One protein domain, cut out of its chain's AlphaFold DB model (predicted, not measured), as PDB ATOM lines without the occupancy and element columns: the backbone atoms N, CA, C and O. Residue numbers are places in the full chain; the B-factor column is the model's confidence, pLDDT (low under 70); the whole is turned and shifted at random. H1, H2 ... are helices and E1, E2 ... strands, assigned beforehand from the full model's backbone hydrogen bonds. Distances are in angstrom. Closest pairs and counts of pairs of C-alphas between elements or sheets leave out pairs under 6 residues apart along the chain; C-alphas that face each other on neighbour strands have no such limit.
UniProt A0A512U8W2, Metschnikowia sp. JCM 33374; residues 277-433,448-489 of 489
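What this domain is: This is residues 277 to 433 and 448 to 489 of the 489 residues of a protein of Metschnikowia sp. JCM 33374 (UniProt A0A512U8W2). Two small three-stranded sheets, E1-E2-E3 and E4-E5-E6, lie on opposite sides of a helical core in which H1, H2 and H7 gather round the short H3 and H9 crosses H7. The long H8 runs across one face of the first sheet, and its residues 453 to 459 stick out with 448 to 452; H2 crosses the second sheet, with H4 and H5 at the far end. The 199 printed residues have nine named helices and six named strands, in the order E1 H1 H2 E2 E3 H3 E4 H4 H5 E5 E6 H6 H7 H8 H9; both sheets are antiparallel and the class is mixed. The whole is compact, with a radius of gyration of the C-alphas of 18.7 A and spans of 61 by 45 by 32 A.

Where its parts are: The first sheet has E1, residues 277 to 281, from C-alpha 277 at (97.199, 104.741, 153.325), E2, 312 to 317, 15.9 A long, and E3, 323 to 325. The second has E4, 340 to 342, E5, 386 to 392, 12.2 A, and E6, 395 to 398. The helices are H1, 285 to 292; H2, 300 to 306; H3, 332 to 336; H4, 350 to 357; H5, 365 to 377, 18.0 A; H6, 402 to 405; H7, 411 to 428, 25.6 A; H8, 453 to 470, 25.7 A; and H9, 473 to 486, 20.1 A, ending at C-alpha 486 (97.643, 105.299, 175.892).

How they stand to each other: E1 and E2 are antiparallel, with N 280 and O 313 2.8 A apart; in the hairpin E2 and E3, N 316 and O 324 are 2.8 A apart. H8 is on this sheet at a height of 8.6 A, making two layers, a helix on one face; H9 only grazes the sheet. H7 touches H9 with residues 414 to 422 alone, at a steep tilt of 51 degrees, closest C-alphas Ala 418 and Ala 480, 5.0 A. H7 also touches H3, closest C-alphas Pro 333 and Ala 421, 5.4 A, and H1, Leu 288 and Val 424, 6.1 A. H1 touches H2, closest C-alphas Asn 286 and Tyr 300, 5.4 A. H2 is on the second sheet, 7.6 A high, across the strands. There N 341 and O 391 of E4 and E5 are 3.0 A apart, and N 387 and O 397 in the hairpin E5 and E6 2.8 A. H6 is on this sheet, over none of its strands; H4 only grazes it. H5 only just touches H2, with 3 pairs of C-alphas within 8 A, closest Lys 305 and Glu 375, 6.7 A. Every O i to N i+4 pair is within hydrogen-bond range in H1, H2, H4, H5, H7, H8 and H9; H3 has 0 of 1, but 2 of 2 O i to N i+3 pairs, and H6 is too short for an i+4 pair.

The domain as a whole: The farthest C-alphas, those of Pro 360 and Pro 448, are 63.5 A apart. Residues 434 to 447 are not printed, and C-alphas 433 and 448 are 27.0 A apart across the cut. Of the links printed whole, none is long. Residues 432 to 433 and 448 to 450 have pLDDT under 70.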
ATOM      1  N   ASP A 277      96.702 105.724 152.377       93.31
ATOM      2  CA  ASP A 277      97.199 104.741 153.325       93.31
ATOM      3  C   ASP A 277      98.010 103.650 152.630       93.31
ATOM      4  O   ASP A 277      97.672 103.158 151.546       93.31
ATOM      5  N   PHE A 278      99.105 103.264 153.274       94.12
ATOM      6  CA  PHE A 278      99.974 102.185 152.840       94.12
ATOM      7  C   PHE A 278     100.344 101.314 154.036       94.12
ATOM      8  O   PHE A 278     100.886 101.809 155.022       94.12
ATOM      9  N   CYS A 279     100.097 100.010 153.940       93.06
ATOM     10  CA  CYS A 279     100.488  99.065 154.981       93.06
ATOM     11  C   CYS A 279     101.790  98.383 154.572       93.06
ATOM     12  O   CYS A 279     101.829  97.567 153.645       93.06
ATOM     13  N   TRP A 280     102.875  98.705 155.268       92.44
ATOM     14  CA  TRP A 280     104.179  98.118 155.009       92.44
ATOM     15  C   TRP A 280     104.519  97.046 156.039       92.44
ATOM     16  O   TRP A 280     104.814  97.345 157.196       92.44
ATOM     17  N   LYS A 281     104.525  95.778 155.620       90.88
ATOM     18  CA  LYS A 281     104.946  94.682 156.494       90.88
ATOM     19  C   LYS A 281     106.456  94.702 156.699       90.88
ATOM     20  O   LYS A 281     107.206  94.692 155.725       90.88
ATOM     21  N   ILE A 282     106.894  94.663 157.956       90.44
ATOM     22  CA  ILE A 282     108.310  94.753 158.319       90.44
ATOM     23  C   ILE A 282     109.040  93.476 157.854       90.44
ATOM     24  O   ILE A 282     108.790  92.389 158.393       90.44
ATOM     25  N   PRO A 283     109.955  93.562 156.870       88.50
ATOM     26  CA  PRO A 283     110.654  92.390 156.364       88.50
ATOM     27  C   PRO A 283     111.673  91.880 157.389       88.50
ATOM     28  O   PRO A 283     112.374  92.652 158.038       88.50
ATOM     29  N   GLY A 284     111.796  90.556 157.520       89.19
ATOM     30  CA  GLY A 284     112.807  89.950 158.392       89.19
ATOM     31  C   GLY A 284     112.604  90.222 159.888       89.19
ATOM     32  O   GLY A 284     113.588  90.243 160.630       89.19
ATOM     33  N   LEU A 285     111.352  90.404 160.328       90.50
ATOM     34  CA  LEU A 285     110.988  90.766 161.702       90.50
ATOM     35  C   LEU A 285     111.747  89.971 162.780       90.50
ATOM     36  O   LEU A 285     112.363  90.586 163.643       90.50
ATOM     37  N   ASN A 286     111.766  88.632 162.718       93.00
ATOM     38  CA  ASN A 286     112.451  87.803 163.726       93.00
ATOM     39  C   ASN A 286     113.934  88.175 163.882       93.00
ATOM     40  O   ASN A 286     114.437  88.266 164.999       93.00
ATOM     41  N   SER A 287     114.637  88.419 162.774       93.56
ATOM     42  CA  SER A 287     116.051  88.810 162.799       93.56
ATOM     43  C   SER A 287     116.243  90.215 163.369       93.56
ATOM     44  O   SER A 287     117.199  90.454 164.103       93.56
ATOM     45  N   LEU A 288     115.339  91.144 163.042       94.50
ATOM     46  CA  LEU A 288     115.369  92.510 163.565       94.50
ATOM     47  C   LEU A 288     115.121  92.532 165.075       94.50
ATOM     48  O   LEU A 288     115.897  93.138 165.810       94.50
ATOM     49  N   LEU A 289     114.090  91.822 165.539       94.94
ATOM     50  CA  LEU A 289     113.737  91.741 166.954       94.94
ATOM     51  C   LEU A 289     114.787  90.980 167.763       94.94
ATOM     52  O   LEU A 289     115.147  91.436 168.842       94.94
ATOM     53  N   LYS A 290     115.376  89.906 167.218       94.56
ATOM     54  CA  LYS A 290     116.533  89.236 167.837       94.56
ATOM     55  C   LYS A 290     117.672  90.219 168.106       94.56
ATOM     56  O   LYS A 290     118.244  90.202 169.189       94.56
ATOM     57  N   ASN A 291     117.998  91.083 167.146       93.81
ATOM     58  CA  ASN A 291     119.061  92.072 167.326       93.81
ATOM     59  C   ASN A 291     118.679  93.164 168.337       93.81
ATOM     60  O   ASN A 291     119.525  93.566 169.129       93.81
ATOM     61  N   ALA A 292     117.425  93.624 168.322       93.38
ATOM     62  CA  ALA A 292     116.931  94.657 169.235       93.38
ATOM     63  C   ALA A 292     116.758  94.159 170.686       93.38
ATOM     64  O   ALA A 292     116.856  94.946 171.627       93.38
ATOM     65  N   ASN A 293     116.549  92.853 170.871       91.56
ATOM     66  CA  ASN A 293     116.421  92.181 172.166       91.56
ATOM     67  C   ASN A 293     117.706  91.428 172.548       91.56
ATOM     68  O   ASN A 293     117.669  90.277 172.980       91.56
ATOM     69  N   ASP A 294     118.860  92.074 172.361       91.12
ATOM     70  CA  ASP A 294     120.159  91.617 172.876       91.12
ATOM     71  C   ASP A 294     120.572  90.194 172.428       91.12
ATOM     72  O   ASP A 294     121.331  89.494 173.100       91.12
ATOM     73  N   GLY A 295     120.096  89.756 171.259       90.75
ATOM     74  CA  GLY A 295     120.405  88.456 170.664       90.75
ATOM     75  C   GLY A 295     119.496  87.306 171.099       90.75
ATOM     76  O   GLY A 295     119.771  86.169 170.700       90.75
ATOM     77  N   GLN A 296     118.432  87.564 171.869       90.75
ATOM     78  CA  GLN A 296     117.492  86.534 172.316       90.75
ATOM     79  C   GLN A 296     116.791  85.869 171.119       90.75
ATOM     80  O   GLN A 296     116.204  86.535 170.259       90.75
ATOM     81  N   GLU A 297     116.878  84.540 171.055       93.19
ATOM     82  CA  GLU A 297     116.329  83.729 169.969       93.19
ATOM     83  C   GLU A 297     114.953  83.184 170.347       93.19
ATOM     84  O   GLU A 297     114.849  82.260 171.145       93.19
ATOM     85  N   GLU A 298     113.915  83.762 169.747       95.00
ATOM     86  CA  GLU A 298     112.510  83.421 169.969       95.00
ATOM     87  C   GLU A 298     111.748  83.385 168.641       95.00
ATOM     88  O   GLU A 298     112.195  83.931 167.623       95.00
ATOM     89  N   ASP A 299     110.554  82.794 168.661       95.00
ATOM     90  CA  ASP A 299     109.605  82.898 167.555       95.00
ATOM     91  C   ASP A 299     108.771  84.183 167.684       95.00
ATOM     92  O   ASP A 299     107.608  84.167 168.093       95.00
ATOM     93  N   TYR A 300     109.375  85.327 167.349       95.62
ATOM     94  CA  TYR A 300     108.695  86.619 167.484       95.62
ATOM     95  C   TYR A 300     107.455  86.756 166.602       95.62
ATOM     96  O   TYR A 300     106.565  87.530 166.939       95.62
ATOM     97  N   MET A 301     107.347  85.999 165.507       94.25
ATOM     98  CA  MET A 301     106.114  85.947 164.724       94.25
ATOM     99  C   MET A 301     104.977  85.325 165.537       94.25
ATOM    100  O   MET A 301     103.864  85.844 165.505       94.25
ATOM    101  N   LYS A 302     105.237  84.244 166.283       95.94
ATOM    102  CA  LYS A 302     104.240  83.649 167.187       95.94
ATOM    103  C   LYS A 302     103.923  84.563 168.368       95.94
ATOM    104  O   LYS A 302     102.746  84.741 168.669       95.94
ATOM    105  N   ILE A 303     104.934  85.201 168.961       97.25
ATOM    106  CA  ILE A 303     104.726  86.206 170.020       97.25
ATOM    107  C   ILE A 303     103.840  87.347 169.502       97.25
ATOM    108  O   ILE A 303     102.859  87.700 170.147       97.25
ATOM    109  N   ALA A 304     104.123  87.876 168.309       96.44
ATOM    110  CA  ALA A 304     103.342  88.952 167.706       96.44
ATOM    111  C   ALA A 304     101.877  88.562 167.482       96.44
ATOM    112  O   ALA A 304     100.988  89.335 167.831       96.44
ATOM    113  N   LYS A 305     101.615  87.341 166.996       95.56
ATOM    114  CA  LYS A 305     100.244  86.832 166.847       95.56
ATOM    115  C   LYS A 305      99.472  86.848 168.164       95.56
ATOM    116  O   LYS A 305      98.335  87.313 168.182       95.56
ATOM    117  N   TRP A 306     100.083  86.341 169.233       97.38
ATOM    118  CA  TRP A 306      99.466  86.237 170.556       97.38
ATOM    119  C   TRP A 306      99.294  87.585 171.252       97.38
ATOM    120  O   TRP A 306      98.285  87.798 171.907       97.38
ATOM    121  N   LEU A 307     100.224  88.519 171.051       96.62
ATOM    122  CA  LEU A 307     100.093  89.898 171.536       96.62
ATOM    123  C   LEU A 307      99.183  90.766 170.655       96.62
ATOM    124  O   LEU A 307      99.121  91.979 170.847       96.62
ATOM    125  N   GLN A 308      98.502  90.172 169.669       95.38
ATOM    126  CA  GLN A 308      97.645  90.883 168.720       95.38
ATOM    127  C   GLN A 308      98.380  92.042 168.022       95.38
ATOM    128  O   GLN A 308      97.823  93.119 167.794       95.38
ATOM    129  N   VAL A 309      99.658  91.829 167.705       94.38
ATOM    130  CA  VAL A 309     100.511  92.760 166.969       94.38
ATOM    131  C   VAL A 309     100.650  92.246 165.546       94.38
ATOM    132  O   VAL A 309     101.305  91.231 165.306       94.38
ATOM    133  N   ASN A 310     100.078  92.966 164.582       91.25
ATOM    134  CA  ASN A 310     100.417  92.738 163.184       91.25
ATOM    135  C   ASN A 310     101.738  93.480 162.904       91.25
ATOM    136  O   ASN A 310     101.796  94.689 163.125       91.25
ATOM    137  N   PRO A 311     102.829  92.801 162.502       88.06
ATOM    138  CA  PRO A 311     104.143  93.425 162.347       88.06
ATOM    139  C   PRO A 311     104.245  94.220 161.039       88.06
ATOM    140  O   PRO A 311     105.043  93.923 160.145       88.06
ATOM    141  N   GLU A 312     103.401  95.232 160.927       91.88
ATOM    142  CA  GLU A 312     103.303  96.157 159.814       91.88
ATOM    143  C   GLU A 312     103.247  97.594 160.326       91.88
ATOM    144  O   GLU A 312     102.900  97.855 161.476       91.88
ATOM    145  N   LEU A 313     103.648  98.520 159.466       92.81
ATOM    146  CA  LEU A 313     103.528  99.948 159.690       92.81
ATOM    147  C   LEU A 313     102.426 100.471 158.780       92.81
ATOM    148  O   LEU A 313     102.530 100.332 157.559       92.81
ATOM    149  N   THR A 314     101.405 101.089 159.364       93.56
ATOM    150  CA  THR A 314     100.450 101.898 158.607       93.56
ATOM    151  C   THR A 314     101.065 103.271 158.390       93.56
ATOM    152  O   THR A 314     101.504 103.939 159.330       93.56
ATOM    153  N   ILE A 315     101.168 103.654 157.126       94.56
ATOM    154  CA  ILE A 315     101.848 104.856 156.673       94.56
ATOM    155  C   ILE A 315     100.819 105.733 155.970       94.56
ATOM    156  O   ILE A 315     100.224 105.308 154.980       94.56
ATOM    157  N   HIS A 316     100.643 106.956 156.463       94.81
ATOM    158  CA  HIS A 316      99.755 107.947 155.867       94.81
ATOM    159  C   HIS A 316     100.548 108.910 154.993       94.81
ATOM    160  O   HIS A 316     101.563 109.462 155.425       94.81
ATOM    161  N   ASN A 317     100.053 109.151 153.787       92.12
ATOM    162  CA  ASN A 317     100.560 110.122 152.836       92.12
ATOM    163  C   ASN A 317      99.530 111.243 152.664       92.12
ATOM    164  O   ASN A 317      98.405 111.008 152.214       92.12
ATOM    165  N   ASP A 318      99.901 112.463 153.041       90.50
ATOM    166  CA  ASP A 318      99.012 113.614 152.904       90.50
ATOM    167  C   ASP A 318      98.999 114.187 151.475       90.50
ATOM    168  O   ASP A 318      99.746 113.777 150.584       90.50
ATOM    169  N   GLU A 319      98.140 115.181 151.236       88.12
ATOM    170  CA  GLU A 319      98.006 115.822 149.918       88.12
ATOM    171  C   GLU A 319      99.275 116.568 149.464       88.12
ATOM    172  O   GLU A 319      99.412 116.888 148.284       88.12
ATOM    173  N   THR A 320     100.207 116.847 150.383       90.00
ATOM    174  CA  THR A 320     101.506 117.468 150.085       90.00
ATOM    175  C   THR A 320     102.593 116.441 149.770       90.00
ATOM    176  O   THR A 320     103.699 116.818 149.383       90.00
ATOM    177  N   GLY A 321     102.281 115.147 149.901       88.19
ATOM    178  CA  GLY A 321     103.228 114.052 149.752       88.19
ATOM    179  C   GLY A 321     104.049 113.775 151.014       88.19
ATOM    180  O   GLY A 321     105.033 113.030 150.925       88.19
ATOM    181  N   LYS A 322     103.704 114.396 152.154       92.38
ATOM    182  CA  LYS A 322     104.361 114.149 153.438       92.38
ATOM    183  C   LYS A 322     103.868 112.818 153.988       92.38
ATOM    184  O   LYS A 322     102.667 112.584 154.113       92.38
ATOM    185  N   VAL A 323     104.826 111.990 154.376       93.81
ATOM    186  CA  VAL A 323     104.589 110.681 154.971       93.81
ATOM    187  C   VAL A 323     104.656 110.766 156.498       93.81
ATOM    188  O   VAL A 323     105.552 111.402 157.053       93.81
ATOM    189  N   THR A 324     103.704 110.127 157.175       94.38
ATOM    190  CA  THR A 324     103.644 109.983 158.640       94.38
ATOM    191  C   THR A 324     103.290 108.544 159.014       94.38
ATOM    192  O   THR A 324     102.732 107.812 158.198       94.38
ATOM    193  N   LEU A 325     103.639 108.120 160.230       94.00
ATOM    194  CA  LEU A 325     103.233 106.816 160.760       94.00
ATOM    195  C   LEU A 325     101.927 106.946 161.542       94.00
ATOM    196  O   LEU A 325     101.748 107.907 162.291       94.00
ATOM    197  N   ASP A 326     101.056 105.952 161.402       92.31
ATOM    198  CA  ASP A 326      99.873 105.815 162.242       92.31
ATOM    199  C   ASP A 326     100.287 105.515 163.688       92.31
ATOM    200  O   ASP A 326     100.946 104.510 163.970       92.31
ATOM    201  N   ALA A 327      99.895 106.387 164.614       87.81
ATOM    202  CA  ALA A 327     100.190 106.219 166.029       87.81
ATOM    203  C   ALA A 327      99.200 105.305 166.759       87.81
ATOM    204  O   ALA A 327      99.531 104.788 167.826       87.81
ATOM    205  N   GLU A 328      97.990 105.111 166.234       86.12
ATOM    206  CA  GLU A 328      96.953 104.315 166.900       86.12
ATOM    207  C   GLU A 328      97.245 102.820 166.796       86.12
ATOM    208  O   GLU A 328      97.032 102.070 167.750       86.12
ATOM    209  N   ASN A 329      97.835 102.407 165.676       82.50
ATOM    210  CA  ASN A 329      98.147 101.014 165.386       82.50
ATOM    211  C   ASN A 329      99.631 100.653 165.588       82.50
ATOM    212  O   ASN A 329     100.056  99.551 165.232       82.50
ATOM    213  N   PHE A 330     100.438 101.530 166.200       88.44
ATOM    214  CA  PHE A 330     101.881 101.319 166.381       88.44
ATOM    215  C   PHE A 330     102.219 100.359 167.537       88.44
ATOM    216  O   PHE A 330     102.893 100.716 168.502       88.44
ATOM    217  N   ARG A 331     101.788  99.094 167.439       92.81
ATOM    218  CA  ARG A 331     101.961  98.087 168.507       92.81
ATOM    219  C   ARG A 331     103.352  97.443 168.581       92.81
ATOM    220  O   ARG A 331     103.624  96.660 169.491       92.81
ATOM    221  N   LEU A 332     104.252  97.779 167.652       94.31
ATOM    222  CA  LEU A 332     105.619  97.243 167.574       94.31
ATOM    223  C   LEU A 332     106.414  97.302 168.900       94.31
ATOM    224  O   LEU A 332     107.110  96.325 169.186       94.31
ATOM    225  N   PRO A 333     106.323  98.366 169.734       96.31
ATOM    226  CA  PRO A 333     107.066  98.442 170.992       96.31
ATOM    227  C   PRO A 333     106.778  97.294 171.967       96.31
ATOM    228  O   PRO A 333     107.654  96.941 172.754       96.31
ATOM    229  N   LEU A 334     105.595  96.672 171.897       96.75
ATOM    230  CA  LEU A 334     105.253  95.544 172.764       96.75
ATOM    231  C   LEU A 334     106.155  94.331 172.508       96.75
ATOM    232  O   LEU A 334     106.517  93.647 173.454       96.75
ATOM    233  N   LEU A 335     106.612  94.113 171.268       96.62
ATOM    234  CA  LEU A 335     107.515  93.004 170.907       96.62
ATOM    235  C   LEU A 335     108.955  93.182 171.422       96.62
ATOM    236  O   LEU A 335     109.800  92.303 171.241       96.62
ATOM    237  N   LEU A 336     109.248  94.333 172.027       96.88
ATOM    238  CA  LEU A 336     110.579  94.728 172.486       96.88
ATOM    239  C   LEU A 336     110.717  94.689 174.011       96.88
ATOM    240  O   LEU A 336     111.757  95.091 174.544       96.88
ATOM    241  N   ILE A 337     109.682  94.206 174.708       96.69
ATOM    242  CA  ILE A 337     109.726  93.963 176.147       96.69
ATOM    243  C   ILE A 337     110.742  92.839 176.428       96.69
ATOM    244  O   ILE A 337     110.571  91.718 175.939       96.69
ATOM    245  N   PRO A 338     111.808  93.107 177.209       94.06
ATOM    246  CA  PRO A 338     112.843  92.116 177.482       94.06
ATOM    247  C   PRO A 338     112.308  90.897 178.238       94.06
ATOM    248  O   PRO A 338     111.548  91.041 179.197       94.06
ATOM    249  N   GLY A 339     112.783  89.705 177.868       94.50
ATOM    250  CA  GLY A 339     112.504  88.464 178.596       94.50
ATOM    251  C   GLY A 339     111.168  87.798 178.264       94.50
ATOM    252  O   GLY A 339     110.839  86.794 178.887       94.50
ATOM    253  N   MET A 340     110.409  88.319 177.295       96.56
ATOM    254  CA  MET A 340     109.265  87.590 176.746       96.56
ATOM    255  C   MET A 340     109.739  86.385 175.934       96.56
ATOM    256  O   MET A 340     110.711  86.489 175.181       96.56
ATOM    257  N   THR A 341     109.043  85.258 176.057       97.31
ATOM    258  CA  THR A 341     109.335  84.028 175.307       97.31
ATOM    259  C   THR A 341     108.054  83.405 174.759       97.31
ATOM    260  O   THR A 341     106.955  83.641 175.271       97.31
ATOM    261  N   TYR A 342     108.185  82.617 173.688       97.88
ATOM    262  CA  TYR A 342     107.050  81.880 173.133       97.88
ATOM    263  C   TYR A 342     106.806  80.578 173.908       97.88
ATOM    264  O   TYR A 342     107.657  79.683 173.944       97.88
ATOM    265  N   TYR A 343     105.606  80.425 174.469       98.00
ATOM    266  CA  TYR A 343     105.192  79.210 175.156       98.00
ATOM    267  C   TYR A 343     104.478  78.242 174.210       98.00
ATOM    268  O   TYR A 343     103.261  78.225 174.089       98.00
ATOM    269  N   LYS A 344     105.247  77.371 173.554       97.25
ATOM    270  CA  LYS A 344     104.735  76.394 172.568       97.25
ATOM    271  C   LYS A 344     103.697  75.389 173.092       97.25
ATOM    272  O   LYS A 344     103.059  74.714 172.291       97.25
ATOM    273  N   ASP A 345     103.620  75.216 174.408       97.62
ATOM    274  CA  ASP A 345     102.805  74.204 175.080       97.62
ATOM    275  C   ASP A 345     101.546  74.814 175.731       97.62
ATOM    276  O   ASP A 345     100.861  74.126 176.481       97.62
ATOM    277  N   TRP A 346     101.199  76.064 175.384       97.19
ATOM    278  CA  TRP A 346     100.042  76.815 175.895       97.19
ATOM    279  C   TRP A 346      98.718  76.045 175.868       97.19
ATOM    280  O   TRP A 346      97.879  76.201 176.743       97.19
ATOM    281  N   PHE A 347      98.536  75.149 174.897       96.81
ATOM    282  CA  PHE A 347      97.323  74.345 174.753       96.81
ATOM    283  C   PHE A 347      97.155  73.267 175.836       96.81
ATOM    284  O   PHE A 347      96.162  72.548 175.814       96.81
ATOM    285  N   LYS A 348      98.142  73.071 176.718       97.38
ATOM    286  CA  LYS A 348      98.052  72.143 177.856       97.38
ATOM    287  C   LYS A 348      97.445  72.791 179.097       97.38
ATOM    288  O   LYS A 348      97.115  72.076 180.038       97.38
ATOM    289  N   GLU A 349      97.284  74.108 179.082       96.88
ATOM    290  CA  GLU A 349      96.798  74.905 180.209       96.88
ATOM    291  C   GLU A 349      95.270  74.939 180.221       96.88
ATOM    292  O   GLU A 349      94.635  75.987 180.231       96.88
ATOM    293  N   GLU A 350      94.660  73.753 180.168       97.56
ATOM    294  CA  GLU A 350      93.210  73.595 180.027       97.56
ATOM    295  C   GLU A 350      92.442  74.261 181.177       97.56
ATOM    296  O   GLU A 350      91.329  74.728 180.972       97.56
ATOM    297  N   VAL A 351      93.041  74.324 182.372       97.75
ATOM    298  CA  VAL A 351      92.439  74.954 183.556       97.75
ATOM    299  C   VAL A 351      92.411  76.476 183.427       97.75
ATOM    300  O   VAL A 351      91.365  77.073 183.658       97.75
ATOM    301  N   ASP A 352      93.520  77.093 183.020       96.50
ATOM    302  CA  ASP A 352      93.598  78.553 182.892       96.50
ATOM    303  C   ASP A 352      92.748  79.042 181.708       96.50
ATOM    304  O   ASP A 352      92.078  80.068 181.789       96.50
ATOM    305  N   ILE A 353      92.711  78.266 180.616       96.88
ATOM    306  CA  ILE A 353      91.834  78.546 179.473       96.88
ATOM    307  C   ILE A 353      90.358  78.355 179.866       96.88
ATOM    308  O   ILE A 353      89.525  79.167 179.482       96.88
ATOM    309  N   ALA A 354      90.011  77.321 180.641       97.06
ATOM    310  CA  ALA A 354      88.655  77.163 181.182       97.06
ATOM    311  C   ALA A 354      88.213  78.398 181.981       97.06
ATOM    312  O   ALA A 354      87.104  78.891 181.788       97.06
ATOM    313  N   GLU A 355      89.090  78.903 182.853       96.94
ATOM    314  CA  GLU A 355      88.800  80.052 183.711       96.94
ATOM    315  C   GLU A 355      88.591  81.349 182.913       96.94
ATOM    316  O   GLU A 355      87.606  82.045 183.147       96.94
ATOM    317  N   GLU A 356      89.457  81.648 181.939       96.00
ATOM    318  CA  GLU A 356      89.351  82.846 181.086       96.00
ATOM    319  C   GLU A 356      88.033  82.895 180.295       96.00
ATOM    320  O   GLU A 356      87.451  83.965 180.113       96.00
ATOM    321  N   PHE A 357      87.562  81.743 179.814       95.88
ATOM    322  CA  PHE A 357      86.384  81.651 178.949       95.88
ATOM    323  C   PHE A 357      85.088  81.284 179.692       95.88
ATOM    324  O   PHE A 357      84.056  81.144 179.040       95.88
ATOM    325  N   ASP A 358      85.118  81.150 181.025       96.50
ATOM    326  CA  ASP A 358      83.987  80.695 181.857       96.50
ATOM    327  C   ASP A 358      83.382  79.354 181.376       96.50
ATOM    328  O   ASP A 358      82.168  79.146 181.357       96.50
ATOM    329  N   GLU A 359      84.247  78.419 180.973       96.81
ATOM    330  CA  GLU A 359      83.870  77.091 180.474       96.81
ATOM    331  C   GLU A 359      84.393  75.984 181.408       96.81
ATOM    332  O   GLU A 359      85.460  76.112 182.008       96.81
ATOM    333  N   PRO A 360      83.693  74.843 181.551       95.81
ATOM    334  CA  PRO A 360      84.249  73.693 182.254       95.81
ATOM    335  C   PRO A 360      85.444  73.122 181.476       95.81
ATOM    336  O   PRO A 360      85.446  73.121 180.246       95.81
ATOM    337  N   VAL A 361      86.424  72.549 182.184       95.38
ATOM    338  CA  VAL A 361      87.645  71.966 181.587       95.38
ATOM    339  C   VAL A 361      87.318  70.962 180.474       95.38
ATOM    340  O   VAL A 361      87.966  70.953 179.430       95.38
ATOM    341  N   GLU A 362      86.258  70.162 180.627       94.50
ATOM    342  CA  GLU A 362      85.822  69.207 179.603       94.50
ATOM    343  C   GLU A 362      85.314  69.866 178.301       94.50
ATOM    344  O   GLU A 362      85.266  69.203 177.263       94.50
ATOM    345  N   GLY A 363      84.926  71.145 178.344       92.31
ATOM    346  CA  GLY A 363      84.433  71.938 177.211       92.31
ATOM    347  C   GLY A 363      85.518  72.710 176.450       92.31
ATOM    348  O   GLY A 363      85.300  73.108 175.303       92.31
ATOM    349  N   VAL A 364      86.713  72.860 177.030       96.75
ATOM    350  CA  VAL A 364      87.789  73.721 176.502       96.75
ATOM    351  C   VAL A 364      88.391  73.224 175.184       96.75
ATOM    352  O   VAL A 364      88.966  74.007 174.427       96.75
ATOM    353  N   GLY A 365      88.224  71.942 174.842       96.88
ATOM    354  CA  GLY A 365      88.796  71.359 173.621       96.88
ATOM    355  C   GLY A 365      88.465  72.145 172.344       96.88
ATOM    356  O   GLY A 365      89.352  72.388 171.527       96.88
ATOM    357  N   ASN A 366      87.225  72.629 172.213       95.56
ATOM    358  CA  ASN A 366      86.805  73.430 171.058       95.56
ATOM    359  C   ASN A 366      87.501  74.802 171.011       95.56
ATOM    360  O   ASN A 366      87.873  75.262 169.932       95.56
ATOM    361  N   ILE A 367      87.706  75.439 172.170       96.31
ATOM    362  CA  ILE A 367      88.411  76.724 172.285       96.31
ATOM    363  C   ILE A 367      89.878  76.543 171.898       96.31
ATOM    364  O   ILE A 367      90.404  77.304 171.089       96.31
ATOM    365  N   ILE A 368      90.534  75.500 172.412       97.31
ATOM    366  CA  ILE A 368      91.926  75.183 172.068       97.31
ATOM    367  C   ILE A 368      92.085  74.945 170.565       97.31
ATOM    368  O   ILE A 368      93.039  75.442 169.960       97.31
ATOM    369  N   ASP A 369      91.180  74.180 169.956       96.56
ATOM    370  CA  ASP A 369      91.233  73.894 168.523       96.56
ATOM    371  C   ASP A 369      91.054  75.168 167.688       96.56
ATOM    372  O   ASP A 369      91.774  75.369 166.703       96.56
ATOM    373  N   GLU A 370      90.175  76.073 168.119       95.69
ATOM    374  CA  GLU A 370      89.995  77.380 167.493       95.69
ATOM    375  C   GLU A 370      91.236  78.273 167.649       95.69
ATOM    376  O   GLU A 370      91.738  78.803 166.656       95.69
ATOM    377  N   LEU A 371      91.820  78.376 168.846       96.12
ATOM    378  CA  LEU A 371      93.051  79.144 169.076       96.12
ATOM    379  C   LEU A 371      94.234  78.585 168.264       96.12
ATOM    380  O   LEU A 371      94.984  79.349 167.651       96.12
ATOM    381  N   LYS A 372      94.373  77.254 168.154       96.81
ATOM    382  CA  LYS A 372      95.377  76.605 167.282       96.81
ATOM    383  C   LYS A 372      95.158  76.954 165.817       96.81
ATOM    384  O   LYS A 372      96.123  77.208 165.083       96.81
ATOM    385  N   ARG A 373      93.897  76.955 165.376       94.44
ATOM    386  CA  ARG A 373      93.520  77.347 164.018       94.44
ATOM    387  C   ARG A 373      93.915  78.798 163.763       94.44
ATOM    388  O   ARG A 373      94.548  79.060 162.744       94.44
ATOM    389  N   GLN A 374      93.628  79.715 164.684       94.56
ATOM    390  CA  GLN A 374      94.013  81.122 164.549       94.56
ATOM    391  C   GLN A 374      95.535  81.311 164.543       94.56
ATOM    392  O   GLN A 374      96.079  81.951 163.645       94.56
ATOM    393  N   GLU A 375      96.269  80.680 165.458       94.88
ATOM    394  CA  GLU A 375      97.732  80.777 165.496       94.88
ATOM    395  C   GLU A 375      98.392  80.258 164.200       94.88
ATOM    396  O   GLU A 375      99.466  80.721 163.786       94.88
ATOM    397  N   THR A 376      97.745  79.305 163.525       92.25
ATOM    398  CA  THR A 376      98.211  78.730 162.258       92.25
ATOM    399  C   THR A 376      97.798  79.577 161.055       92.25
ATOM    400  O   THR A 376      98.635  79.886 160.207       92.25
ATOM    401  N   CYS A 377      96.527  79.966 160.981       86.06
ATOM    402  CA  CYS A 377      95.899  80.487 159.767       86.06
ATOM    403  C   CYS A 377      95.636  81.996 159.794       86.06
ATOM    404  O   CYS A 377      95.527  82.598 158.729       86.06
ATOM    405  N   SER A 378      95.544  82.608 160.973       89.62
ATOM    406  CA  SER A 378      95.204  84.023 161.133       89.62
ATOM    407  C   SER A 378      96.454  84.901 161.285       89.62
ATOM    408  O   SER A 378      97.511  84.412 161.714       89.62
ATOM    409  N   PRO A 379      96.366  86.200 160.937       89.31
ATOM    410  CA  PRO A 379      97.451  87.155 161.168       89.31
ATOM    411  C   PRO A 379      97.698  87.423 162.657       89.31
ATOM    412  O   PRO A 379      98.835  87.697 163.020       89.31
ATOM    413  N   ILE A 380      96.668  87.292 163.499       94.19
ATOM    414  CA  ILE A 380      96.707  87.433 164.962       94.19
ATOM    415  C   ILE A 380      95.783  86.398 165.623       94.19
ATOM    416  O   ILE A 380      94.916  85.836 164.950       94.19
ATOM    417  N   VAL A 381      95.981  86.145 166.919       95.31
ATOM    418  CA  VAL A 381      95.085  85.330 167.756       95.31
ATOM    419  C   VAL A 381      94.162  86.269 168.533       95.31
ATOM    420  O   VAL A 381      94.631  87.142 169.255       95.31
ATOM    421  N   ILE A 382      92.856  86.106 168.354       92.31
ATOM    422  CA  ILE A 382      91.786  86.910 168.948       92.31
ATOM    423  C   ILE A 382      90.962  86.010 169.873       92.31
ATOM    424  O   ILE A 382      90.797  84.817 169.614       92.31
ATOM    425  N   GLY A 383      90.396  86.603 170.922       81.25
ATOM    426  CA  GLY A 383      89.383  85.958 171.759       81.25
ATOM    427  C   GLY A 383      89.792  85.758 173.210       81.25
ATOM    428  O   GLY A 383      88.978  85.266 173.969       81.25
ATOM    429  N   SER A 384      91.001  86.157 173.603       87.81
ATOM    430  CA  SER A 384      91.426  86.178 175.003       87.81
ATOM    431  C   SER A 384      92.176  87.471 175.305       87.81
ATOM    432  O   SER A 384      92.899  87.994 174.447       87.81
ATOM    433  N   GLU A 385      91.984  87.993 176.514       94.12
ATOM    434  CA  GLU A 385      92.815  89.064 177.065       94.12
ATOM    435  C   GLU A 385      94.186  88.518 177.476       94.12
ATOM    436  O   GLU A 385      95.177  89.249 177.460       94.12
ATOM    437  N   THR A 386      94.255  87.226 177.793       96.81
ATOM    438  CA  THR A 386      95.481  86.492 178.089       96.81
ATOM    439  C   THR A 386      96.144  85.958 176.813       96.81
ATOM    440  O   THR A 386      95.621  85.141 176.057       96.81
ATOM    441  N   ALA A 387      97.383  86.377 176.579       97.19
ATOM    442  CA  ALA A 387      98.234  85.859 175.521       97.19
ATOM    443  C   ALA A 387      98.863  84.518 175.944       97.19
ATOM    444  O   ALA A 387     100.057  84.461 176.222       97.19
ATOM    445  N   PHE A 388      98.085  83.429 175.986       97.56
ATOM    446  CA  PHE A 388      98.537  82.112 176.480       97.56
ATOM    447  C   PHE A 388      99.828  81.591 175.823       97.56
ATOM    448  O   PHE A 388     100.625  80.908 176.464       97.56
ATOM    449  N   GLY A 389     100.075  81.928 174.555       97.31
ATOM    450  CA  GLY A 389     101.320  81.579 173.866       97.31
ATOM    451  C   GLY A 389     102.534  82.438 174.227       97.31
ATOM    452  O   GLY A 389     103.597  82.235 173.643       97.31
ATOM    453  N   VAL A 390     102.423  83.396 175.148       98.06
ATOM    454  CA  VAL A 390     103.507  84.305 175.545       98.06
ATOM    455  C   VAL A 390     103.654  84.296 177.055       98.06
ATOM    456  O   VAL A 390     102.692  84.513 177.792       98.06
ATOM    457  N   VAL A 391     104.885  84.089 177.515       97.88
ATOM    458  CA  VAL A 391     105.214  84.160 178.939       97.88
ATOM    459  C   VAL A 391     106.319  85.172 179.198       97.88
ATOM    460  O   VAL A 391     107.184  85.420 178.357       97.88
ATOM    461  N   TRP A 392     106.296  85.741 180.397       97.50
ATOM    462  CA  TRP A 392     107.347  86.590 180.936       97.50
ATOM    463  C   TRP A 392     107.630  86.169 182.375       97.50
ATOM    464  O   TRP A 392     106.720  86.121 183.203       97.50
ATOM    465  N   ASN A 393     108.887  85.827 182.675       95.12
ATOM    466  CA  ASN A 393     109.275  85.236 183.963       95.12
ATOM    467  C   ASN A 393     108.346  84.079 184.390       95.12
ATOM    468  O   ASN A 393     107.861  84.066 185.518       95.12
ATOM    469  N   ASP A 394     108.070  83.151 183.468       94.94
ATOM    470  CA  ASP A 394     107.202  81.975 183.658       94.94
ATOM    471  C   ASP A 394     105.721  82.277 183.979       94.94
ATOM    472  O   ASP A 394     104.999  81.389 184.422       94.94
ATOM    473  N   ASN A 395     105.244  83.505 183.741       96.62
ATOM    474  CA  ASN A 395     103.834  83.884 183.900       96.62
ATOM    475  C   ASN A 395     103.220  84.290 182.555       96.62
ATOM    476  O   ASN A 395     103.898  84.933 181.749       96.62
ATOM    477  N   TYR A 396     101.944  83.959 182.326       96.31
ATOM    478  CA  TYR A 396     101.208  84.426 181.146       96.31
ATOM    479  C   TYR A 396     101.039  85.939 181.153       96.31
ATOM    480  O   TYR A 396     100.916  86.573 182.204       96.31
ATOM    481  N   ILE A 397     101.016  86.507 179.952       97.06
ATOM    482  CA  ILE A 397     100.814  87.935 179.753       97.06
ATOM    483  C   ILE A 397      99.335  88.230 179.518       97.06
ATOM    484  O   ILE A 397      98.729  87.692 178.601       97.06
ATOM    485  N   SER A 398      98.783  89.149 180.300       96.75
ATOM    486  CA  SER A 398      97.518  89.822 180.012       96.75
ATOM    487  C   SER A 398      97.813  91.018 179.108       96.75
ATOM    488  O   SER A 398      98.589  91.897 179.482       96.75
ATOM    489  N   ILE A 399      97.220  91.065 177.914       95.12
ATOM    490  CA  ILE A 399      97.433  92.129 176.921       95.12
ATOM    491  C   ILE A 399      97.074  93.509 177.495       95.12
ATOM    492  O   ILE A 399      97.912  94.406 177.376       95.12
ATOM    493  N   PRO A 400      95.916  93.708 178.168       95.56
ATOM    494  CA  PRO A 400      95.597  94.996 178.790       95.56
ATOM    495  C   PRO A 400      96.609  95.429 179.857       95.56
ATOM    496  O   PRO A 400      96.904  96.612 179.989       95.56
ATOM    497  N   ASN A 401      97.183  94.473 180.595       96.31
ATOM    498  CA  ASN A 401      98.057  94.748 181.740       96.31
ATOM    499  C   ASN A 401      99.548  94.524 181.434       96.31
ATOM    500  O   ASN A 401     100.373  94.503 182.352       96.31
ATOM    501  N   ILE A 402      99.919  94.361 180.160       97.31
ATOM    502  CA  ILE A 402     101.258  93.912 179.750       97.31
ATOM    503  C   ILE A 402     102.368  94.817 180.291       97.31
ATOM    504  O   ILE A 402     103.407  94.331 180.742       97.31
ATOM    505  N   LEU A 403     102.153  96.136 180.303       97.50
ATOM    506  CA  LEU A 403     103.159  97.091 180.773       97.50
ATOM    507  C   LEU A 403     103.336  97.043 182.294       97.50
ATOM    508  O   LEU A 403     104.452  97.197 182.791       97.50
ATOM    509  N   GLU A 404     102.258  96.807 183.040       97.06
ATOM    510  CA  GLU A 404     102.319  96.652 184.493       97.06
ATOM    511  C   GLU A 404     102.984  95.327 184.874       97.06
ATOM    512  O   GLU A 404     103.950  95.327 185.640       97.06
ATOM    513  N   GLN A 405     102.532  94.217 184.282       97.12
ATOM    514  CA  GLN A 405     103.051  92.875 184.563       97.12
ATOM    515  C   GLN A 405     104.553  92.762 184.292       97.12
ATOM    516  O   GLN A 405     105.272  92.116 185.049       97.12
ATOM    517  N   THR A 406     105.035  93.429 183.242       97.00
ATOM    518  CA  THR A 406     106.445  93.381 182.823       97.00
ATOM    519  C   THR A 406     107.309  94.462 183.483       97.00
ATOM    520  O   THR A 406     108.511  94.546 183.223       97.00
ATOM    521  N   GLY A 407     106.723  95.312 184.337       95.75
ATOM    522  CA  GLY A 407     107.421  96.425 184.986       95.75
ATOM    523  C   GLY A 407     107.881  97.522 184.017       95.75
ATOM    524  O   GLY A 407     108.817  98.268 184.322       95.75
ATOM    525  N   THR A 408     107.247  97.623 182.845       95.25
ATOM    526  CA  THR A 408     107.563  98.598 181.788       95.25
ATOM    527  C   THR A 408     106.635  99.818 181.776       95.25
ATOM    528  O   THR A 408     106.771 100.692 180.928       95.25
ATOM    529  N   ASN A 409     105.766  99.956 182.777       95.44
ATOM    530  CA  ASN A 409     104.825 101.069 182.968       95.44
ATOM    531  C   ASN A 409     105.441 102.385 183.499       95.44
ATOM    532  O   ASN A 409     104.722 103.258 183.984       95.44
ATOM    533  N   ASN A 410     106.767 102.549 183.453       96.50
ATOM    534  CA  ASN A 410     107.453 103.763 183.907       96.50
ATOM    535  C   ASN A 410     108.145 104.490 182.747       96.50
ATOM    536  O   ASN A 410     108.599 103.863 181.794       96.50
ATOM    537  N   VAL A 411     108.279 105.816 182.860       95.94
ATOM    538  CA  VAL A 411     108.815 106.686 181.792       95.94
ATOM    539  C   VAL A 411     110.170 106.204 181.233       95.94
ATOM    540  O   VAL A 411     110.299 106.128 180.012       95.94
ATOM    541  N   PRO A 412     111.180 105.834 182.052       97.25
ATOM    542  CA  PRO A 412     112.433 105.290 181.522       97.25
ATOM    543  C   PRO A 412     112.264 104.012 180.690       97.25
ATOM    544  O   PRO A 412     112.914 103.879 179.653       97.25
ATOM    545  N   ALA A 413     111.408 103.084 181.127       96.00
ATOM    546  CA  ALA A 413     111.155 101.835 180.414       96.00
ATOM    547  C   ALA A 413     110.380 102.068 179.107       96.00
ATOM    548  O   ALA A 413     110.790 101.555 178.068       96.00
ATOM    549  N   ILE A 414     109.340 102.907 179.128       96.50
ATOM    550  CA  ILE A 414     108.588 103.320 177.930       96.50
ATOM    551  C   ILE A 414     109.535 103.922 176.891       96.50
ATOM    552  O   ILE A 414     109.562 103.488 175.739       96.50
ATOM    553  N   ARG A 415     110.385 104.864 177.313       96.25
ATOM    554  CA  ARG A 415     111.364 105.504 176.429       96.25
ATOM    555  C   ARG A 415     112.371 104.510 175.853       96.25
ATOM    556  O   ARG A 415     112.794 104.663 174.706       96.25
ATOM    557  N   LEU A 416     112.767 103.497 176.625       96.19
ATOM    558  CA  LEU A 416     113.646 102.430 176.147       96.19
ATOM    559  C   LEU A 416     112.964 101.592 175.054       96.19
ATOM    560  O   LEU A 416     113.565 101.383 174.001       96.19
ATOM    561  N   LEU A 417     111.718 101.156 175.275       96.50
ATOM    562  CA  LEU A 417     110.936 100.410 174.279       96.50
ATOM    563  C   LEU A 417     110.728 101.230 173.005       96.50
ATOM    564  O   LEU A 417     110.958 100.734 171.903       96.50
ATOM    565  N   ALA A 418     110.371 102.506 173.157       96.31
ATOM    566  CA  ALA A 418     110.215 103.438 172.053       96.31
ATOM    567  C   ALA A 418     111.525 103.602 171.262       96.31
ATOM    568  O   ALA A 418     111.527 103.497 170.039       96.31
ATOM    569  N   THR A 419     112.663 103.761 171.947       96.50
ATOM    570  CA  THR A 419     113.986 103.857 171.304       96.50
ATOM    571  C   THR A 419     114.320 102.589 170.511       96.50
ATOM    572  O   THR A 419     114.745 102.680 169.360       96.50
ATOM    573  N   ARG A 420     114.071 101.403 171.079       96.06
ATOM    574  CA  ARG A 420     114.259 100.123 170.374       96.06
ATOM    575  C   ARG A 420     113.334  99.997 169.158       96.06
ATOM    576  O   ARG A 420     113.764  99.512 168.115       96.06
ATOM    577  N   ALA A 421     112.090 100.470 169.253       95.62
ATOM    578  CA  ALA A 421     111.153 100.459 168.131       95.62
ATOM    579  C   ALA A 421     111.656 101.343 166.983       95.62
ATOM    580  O   ALA A 421     111.632 100.919 165.828       95.62
ATOM    581  N   VAL A 422     112.203 102.521 167.303       95.50
ATOM    582  CA  VAL A 422     112.871 103.382 166.318       95.50
ATOM    583  C   VAL A 422     114.018 102.632 165.637       95.50
ATOM    584  O   VAL A 422     114.097 102.628 164.411       95.50
ATOM    585  N   GLU A 423     114.886 101.952 166.392       94.88
ATOM    586  CA  GLU A 423     115.997 101.177 165.821       94.88
ATOM    587  C   GLU A 423     115.523 100.070 164.870       94.88
ATOM    588  O   GLU A 423     116.112  99.898 163.795       94.88
ATOM    589  N   VAL A 424     114.446  99.358 165.219       94.88
ATOM    590  CA  VAL A 424     113.832  98.337 164.357       94.88
ATOM    591  C   VAL A 424     113.311  98.960 163.067       94.88
ATOM    592  O   VAL A 424     113.696  98.503 161.991       94.88
ATOM    593  N   VAL A 425     112.505 100.024 163.155       94.00
ATOM    594  CA  VAL A 425     111.946 100.715 161.978       94.00
ATOM    595  C   VAL A 425     113.067 101.214 161.067       94.00
ATOM    596  O   VAL A 425     113.061 100.928 159.872       94.00
ATOM    597  N   ARG A 426     114.088 101.873 161.628       93.31
ATOM    598  CA  ARG A 426     115.243 102.379 160.870       93.31
ATOM    599  C   ARG A 426     116.057 101.282 160.216       93.31
ATOM    600  O   ARG A 426     116.596 101.487 159.136       93.31
ATOM    601  N   THR A 427     116.231 100.155 160.892       93.06
ATOM    602  CA  THR A 427     117.010  99.045 160.343       93.06
ATOM    603  C   THR A 427     116.232  98.347 159.236       93.06
ATOM    604  O   THR A 427     116.824  98.011 158.214       93.06
ATOM    605  N   ALA A 428     114.917  98.189 159.410       91.44
ATOM    606  CA  ALA A 428     114.029  97.616 158.410       91.44
ATOM    607  C   ALA A 428     113.924  98.487 157.151       91.44
ATOM    608  O   ALA A 428     113.892  97.952 156.048       91.44
ATOM    609  N   SER A 429     113.860  99.814 157.310       89.62
ATOM    610  CA  SER A 429     113.664 100.756 156.201       89.62
ATOM    611  C   SER A 429     114.954 101.092 155.449       89.62
ATOM    612  O   SER A 429     114.926 101.842 154.477       89.62
ATOM    613  N   ARG A 430     116.112 100.570 155.884       88.06
ATOM    614  CA  ARG A 430     117.373 100.780 155.168       88.06
ATOM    615  C   ARG A 430     117.292 100.135 153.784       88.06
ATOM    616  O   ARG A 430     116.992  98.941 153.704       88.06
ATOM    617  N   PRO A 431     117.662 100.860 152.714       74.75
ATOM    618  CA  PRO A 431     117.781 100.274 151.391       74.75
ATOM    619  C   PRO A 431     118.708  99.061 151.459       74.75
ATOM    620  O   PRO A 431     119.862  99.160 151.888       74.75
ATOM    621  N   SER A 432     118.205  97.891 151.068       67.19
ATOM    622  CA  SER A 432     119.052  96.708 150.979       67.19
ATOM    623  C   SER A 432     120.127  96.979 149.919       67.19
ATOM    624  O   SER A 432     119.777  97.369 148.807       67.19
ATOM    625  N   PRO A 433     121.426  96.745 150.177       57.75
ATOM    626  CA  PRO A 433     122.498  97.034 149.215       57.75
ATOM    627  C   PRO A 433     122.379  96.271 147.878       57.75
ATOM    628  O   PRO A 433     123.165  96.500 146.963       57.75
ATOM    629  N   PRO A 448     107.294  96.839 126.945       41.81
ATOM    630  CA  PRO A 448     106.203  97.518 127.673       41.81
ATOM    631  C   PRO A 448     105.776  96.914 129.039       41.81
ATOM    632  O   PRO A 448     104.753  97.317 129.592       41.81
ATOM    633  N   GLU A 449     106.565  96.014 129.631       49.56
ATOM    634  CA  GLU A 449     106.365  95.408 130.960       49.56
ATOM    635  C   GLU A 449     106.510  96.392 132.141       49.56
ATOM    636  O   GLU A 449     106.222  96.034 133.279       49.56
ATOM    637  N   VAL A 450     106.899  97.648 131.899       57.28
ATOM    638  CA  VAL A 450     106.983  98.695 132.944       57.28
ATOM    639  C   VAL A 450     105.618  99.348 133.234       57.28
ATOM    640  O   VAL A 450     105.493 100.174 134.135       57.28
ATOM    641  N   SER A 451     104.567  98.988 132.492       77.88
ATOM    642  CA  SER A 451     103.229  99.562 132.666       77.88
ATOM    643  C   SER A 451     102.276  98.584 133.357       77.88
ATOM    644  O   SER A 451     102.110  97.448 132.922       77.88
ATOM    645  N   GLY A 452     101.649  99.016 134.453       90.31
ATOM    646  CA  GLY A 452     100.582  98.266 135.115       90.31
ATOM    647  C   GLY A 452     100.505  98.481 136.631       90.31
ATOM    648  O   GLY A 452     101.426  99.050 137.225       90.31
ATOM    649  N   PRO A 453      99.432  97.992 137.278       93.56
ATOM    650  CA  PRO A 453      99.185  98.207 138.706       93.56
ATOM    651  C   PRO A 453     100.296  97.690 139.629       93.56
ATOM    652  O   PRO A 453     100.643  98.358 140.597       93.56
ATOM    653  N   LEU A 454     100.909  96.538 139.321       93.81
ATOM    654  CA  LEU A 454     102.020  95.992 140.119       93.81
ATOM    655  C   LEU A 454     103.301  96.824 140.003       93.81
ATOM    656  O   LEU A 454     104.010  96.996 140.992       93.81
ATOM    657  N   ALA A 455     103.604  97.347 138.813       92.50
ATOM    658  CA  ALA A 455     104.748  98.234 138.621       92.50
ATOM    659  C   ALA A 455     104.526  99.560 139.366       92.50
ATOM    660  O   ALA A 455     105.409 100.018 140.086       92.50
ATOM    661  N   GLN A 456     103.315 100.121 139.270       93.75
ATOM    662  CA  GLN A 456     102.921 101.322 140.007       93.75
ATOM    663  C   GLN A 456     102.982 101.113 141.527       93.75
ATOM    664  O   GLN A 456     103.519 101.962 142.234       93.75
ATOM    665  N   TYR A 457     102.505  99.967 142.026       94.94
ATOM    666  CA  TYR A 457     102.630  99.583 143.433       94.94
ATOM    667  C   TYR A 457     104.087  99.583 143.897       94.94
ATOM    668  O   TYR A 457     104.399 100.199 144.911       94.94
ATOM    669  N   LYS A 458     104.987  98.928 143.150       93.50
ATOM    670  CA  LYS A 458     106.413  98.858 143.503       93.50
ATOM    671  C   LYS A 458     107.054 100.244 143.564       93.50
ATOM    672  O   LYS A 458     107.767 100.522 144.519       93.50
ATOM    673  N   LEU A 459     106.748 101.115 142.599       93.06
ATOM    674  CA  LEU A 459     107.233 102.499 142.592       93.06
ATOM    675  C   LEU A 459     106.754 103.279 143.823       93.06
ATOM    676  O   LEU A 459     107.565 103.902 144.499       93.06
ATOM    677  N   ILE A 460     105.456 103.205 144.139       92.62
ATOM    678  CA  ILE A 460     104.876 103.887 145.307       92.62
ATOM    679  C   ILE A 460     105.462 103.340 146.604       92.62
ATOM    680  O   ILE A 460     105.828 104.111 147.485       92.62
ATOM    681  N   ARG A 461     105.578 102.017 146.727       92.69
ATOM    682  CA  ARG A 461     106.197 101.373 147.884       92.69
ATOM    683  C   ARG A 461     107.620 101.885 148.091       92.69
ATOM    684  O   ARG A 461     107.960 102.249 149.209       92.69
ATOM    685  N   ASP A 462     108.438 101.892 147.043       91.50
ATOM    686  CA  ASP A 462     109.836 102.309 147.144       91.50
ATOM    687  C   ASP A 462     109.931 103.800 147.525       91.50
ATOM    688  O   ASP A 462     110.676 104.144 148.440       91.50
ATOM    689  N   GLU A 463     109.089 104.663 146.942       92.00
ATOM    690  CA  GLU A 463     108.984 106.082 147.325       92.00
ATOM    691  C   GLU A 463     108.575 106.268 148.798       92.00
ATOM    692  O   GLU A 463     109.155 107.083 149.516       92.00
ATOM    693  N   ILE A 464     107.580 105.513 149.271       91.00
ATOM    694  CA  ILE A 464     107.107 105.567 150.660       91.00
ATOM    695  C   ILE A 464     108.198 105.073 151.615       91.00
ATOM    696  O   ILE A 464     108.401 105.692 152.656       91.00
ATOM    697  N   ILE A 465     108.919 103.999 151.281       90.19
ATOM    698  CA  ILE A 465     110.029 103.491 152.103       90.19
ATOM    699  C   ILE A 465     111.160 104.525 152.186       90.19
ATOM    700  O   ILE A 465     111.696 104.751 153.275       90.19
ATOM    701  N   ASP A 466     111.489 105.192 151.077       90.88
ATOM    702  CA  ASP A 466     112.484 106.266 151.068       90.88
ATOM    703  C   ASP A 466     112.040 107.432 151.969       90.88
ATOM    704  O   ASP A 466     112.803 107.883 152.824       90.88
ATOM    705  N   LYS A 467     110.774 107.855 151.883       91.56
ATOM    706  CA  LYS A 467     110.208 108.901 152.757       91.56
ATOM    707  C   LYS A 467     110.093 108.476 154.222       91.56
ATOM    708  O   LYS A 467     110.279 109.295 155.119       91.56
ATOM    709  N   LEU A 468     109.845 107.197 154.501       90.00
ATOM    710  CA  LEU A 468     109.859 106.647 155.859       90.00
ATOM    711  C   LEU A 468     111.246 106.812 156.507       90.00
ATOM    712  O   LEU A 468     111.357 107.034 157.715       90.00
ATOM    713  N   PHE A 469     112.316 106.756 155.709       88.44
ATOM    714  CA  PHE A 469     113.669 107.055 156.178       88.44
ATOM    715  C   PHE A 469     113.874 108.546 156.508       88.44
ATOM    716  O   PHE A 469     114.728 108.873 157.333       88.44
ATOM    717  N   GLU A 470     113.073 109.448 155.942       91.31
ATOM    718  CA  GLU A 470     113.137 110.891 156.207       91.31
ATOM    719  C   GLU A 470     112.380 111.320 157.473       91.31
ATOM    720  O   GLU A 470     112.722 112.357 158.050       91.31
ATOM    721  N   ILE A 471     111.405 110.529 157.949       93.38
ATOM    722  CA  ILE A 471     110.723 110.781 159.234       93.38
ATOM    723  C   ILE A 471     111.781 110.927 160.326       93.38
ATOM    724  O   ILE A 471     112.732 110.150 160.359       93.38
ATOM    725  N   SER A 472     111.664 111.910 161.219       94.94
ATOM    726  CA  SER A 472     112.679 112.135 162.259       94.94
ATOM    727  C   SER A 472     112.673 111.035 163.331       94.94
ATOM    728  O   SER A 472     111.663 110.380 163.587       94.94
ATOM    729  N   THR A 473     113.820 110.814 163.978       94.75
ATOM    730  CA  THR A 473     113.936 109.853 165.091       94.75
ATOM    731  C   THR A 473     113.026 110.270 166.243       94.75
ATOM    732  O   THR A 473     112.375 109.426 166.849       94.75
ATOM    733  N   GLU A 474     112.951 111.572 166.505       96.19
ATOM    734  CA  GLU A 474     112.102 112.184 167.518       96.19
ATOM    735  C   GLU A 474     110.612 111.957 167.240       96.19
ATOM    736  O   GLU A 474     109.857 111.712 168.175       96.19
ATOM    737  N   GLU A 475     110.189 111.992 165.975       95.12
ATOM    738  CA  GLU A 475     108.798 111.742 165.585       95.12
ATOM    739  C   GLU A 475     108.400 110.279 165.796       95.12
ATOM    740  O   GLU A 475     107.395 110.019 166.452       95.12
ATOM    741  N   ILE A 476     109.216 109.318 165.343       94.19
ATOM    742  CA  ILE A 476     108.950 107.887 165.582       94.19
ATOM    743  C   ILE A 476     108.976 107.580 167.089       94.19
ATOM    744  O   ILE A 476     108.128 106.838 167.584       94.19
ATOM    745  N   LEU A 477     109.919 108.176 167.829       95.94
ATOM    746  CA  LEU A 477     110.000 108.042 169.285       95.94
ATOM    747  C   LEU A 477     108.713 108.543 169.949       95.94
ATOM    748  O   LEU A 477     108.135 107.825 170.756       95.94
ATOM    749  N   HIS A 478     108.250 109.739 169.581       96.44
ATOM    750  CA  HIS A 478     107.034 110.328 170.137       96.44
ATOM    751  C   HIS A 478     105.790 109.485 169.837       96.44
ATOM    752  O   HIS A 478     104.952 109.294 170.712       96.44
ATOM    753  N   ILE A 479     105.685 108.935 168.623       95.00
ATOM    754  CA  ILE A 479     104.598 108.027 168.238       95.00
ATOM    755  C   ILE A 479     104.588 106.777 169.126       95.00
ATOM    756  O   ILE A 479     103.545 106.409 169.667       95.00
ATOM    757  N   ALA A 480     105.753 106.159 169.329       94.50
ATOM    758  CA  ALA A 480     105.891 104.972 170.164       94.50
ATOM    759  C   ALA A 480     105.609 105.249 171.652       94.50
ATOM    760  O   ALA A 480     104.935 104.448 172.301       94.50
ATOM    761  N   GLU A 481     106.094 106.374 172.189       95.56
ATOM    762  CA  GLU A 481     105.814 106.809 173.566       95.56
ATOM    763  C   GLU A 481     104.312 107.063 173.760       95.56
ATOM    764  O   GLU A 481     103.717 106.489 174.669       95.56
ATOM    765  N   ASN A 482     103.672 107.820 172.860       95.00
ATOM    766  CA  ASN A 482     102.236 108.105 172.928       95.00
ATOM    767  C   ASN A 482     101.383 106.829 172.891       95.00
ATOM    768  O   ASN A 482     100.394 106.734 173.616       95.00
ATOM    769  N   TYR A 483     101.736 105.855 172.045       94.44
ATOM    770  CA  TYR A 483     101.036 104.569 171.994       94.44
ATOM    771  C   TYR A 483     101.126 103.829 173.338       94.44
ATOM    772  O   TYR A 483     100.113 103.396 173.881       94.44
ATOM    773  N   LEU A 484     102.332 103.722 173.906       94.56
ATOM    774  CA  LEU A 484     102.553 103.049 175.188       94.56
ATOM    775  C   LEU A 484     101.866 103.775 176.354       94.56
ATOM    776  O   LEU A 484     101.311 103.126 177.233       94.56
ATOM    777  N   GLU A 485     101.861 105.107 176.355       93.25
ATOM    778  CA  GLU A 485     101.158 105.907 177.363       93.25
ATOM    779  C   GLU A 485      99.636 105.747 177.273       93.25
ATOM    780  O   GLU A 485      98.969 105.704 178.307       93.25
ATOM    781  N   LYS A 486      99.071 105.607 176.066       93.56
ATOM    782  CA  LYS A 486      97.643 105.299 175.892       93.56
ATOM    783  C   LYS A 486      97.264 103.953 176.509       93.56
ATOM    784  O   LYS A 486      96.176 103.862 177.047       93.56
ATOM    785  N   LEU A 487      98.141 102.947 176.480       90.25
ATOM    786  CA  LEU A 487      97.881 101.647 177.122       90.25
ATOM    787  C   LEU A 487      97.875 101.705 178.658       90.25
ATOM    788  O   LEU A 487      97.434 100.756 179.296       90.25
ATOM    789  N   LEU A 488      98.397 102.778 179.261       90.12
ATOM    790  CA  LEU A 488      98.394 102.964 180.716       90.12
ATOM    791  C   LEU A 488      97.145 103.685 181.241       90.12
ATOM    792  O   LEU A 488      96.957 103.728 182.457       90.12
ATOM    793  N   ASN A 489      96.355 104.296 180.354       87.44
ATOM    794  CA  ASN A 489      95.155 105.064 180.688       87.44
ATOM    795  C   ASN A 489      93.904 104.303 180.264       87.44
ATOM    796  O   ASN A 489      92.900 104.415 181.003       87.44
TER     797      ASN A 489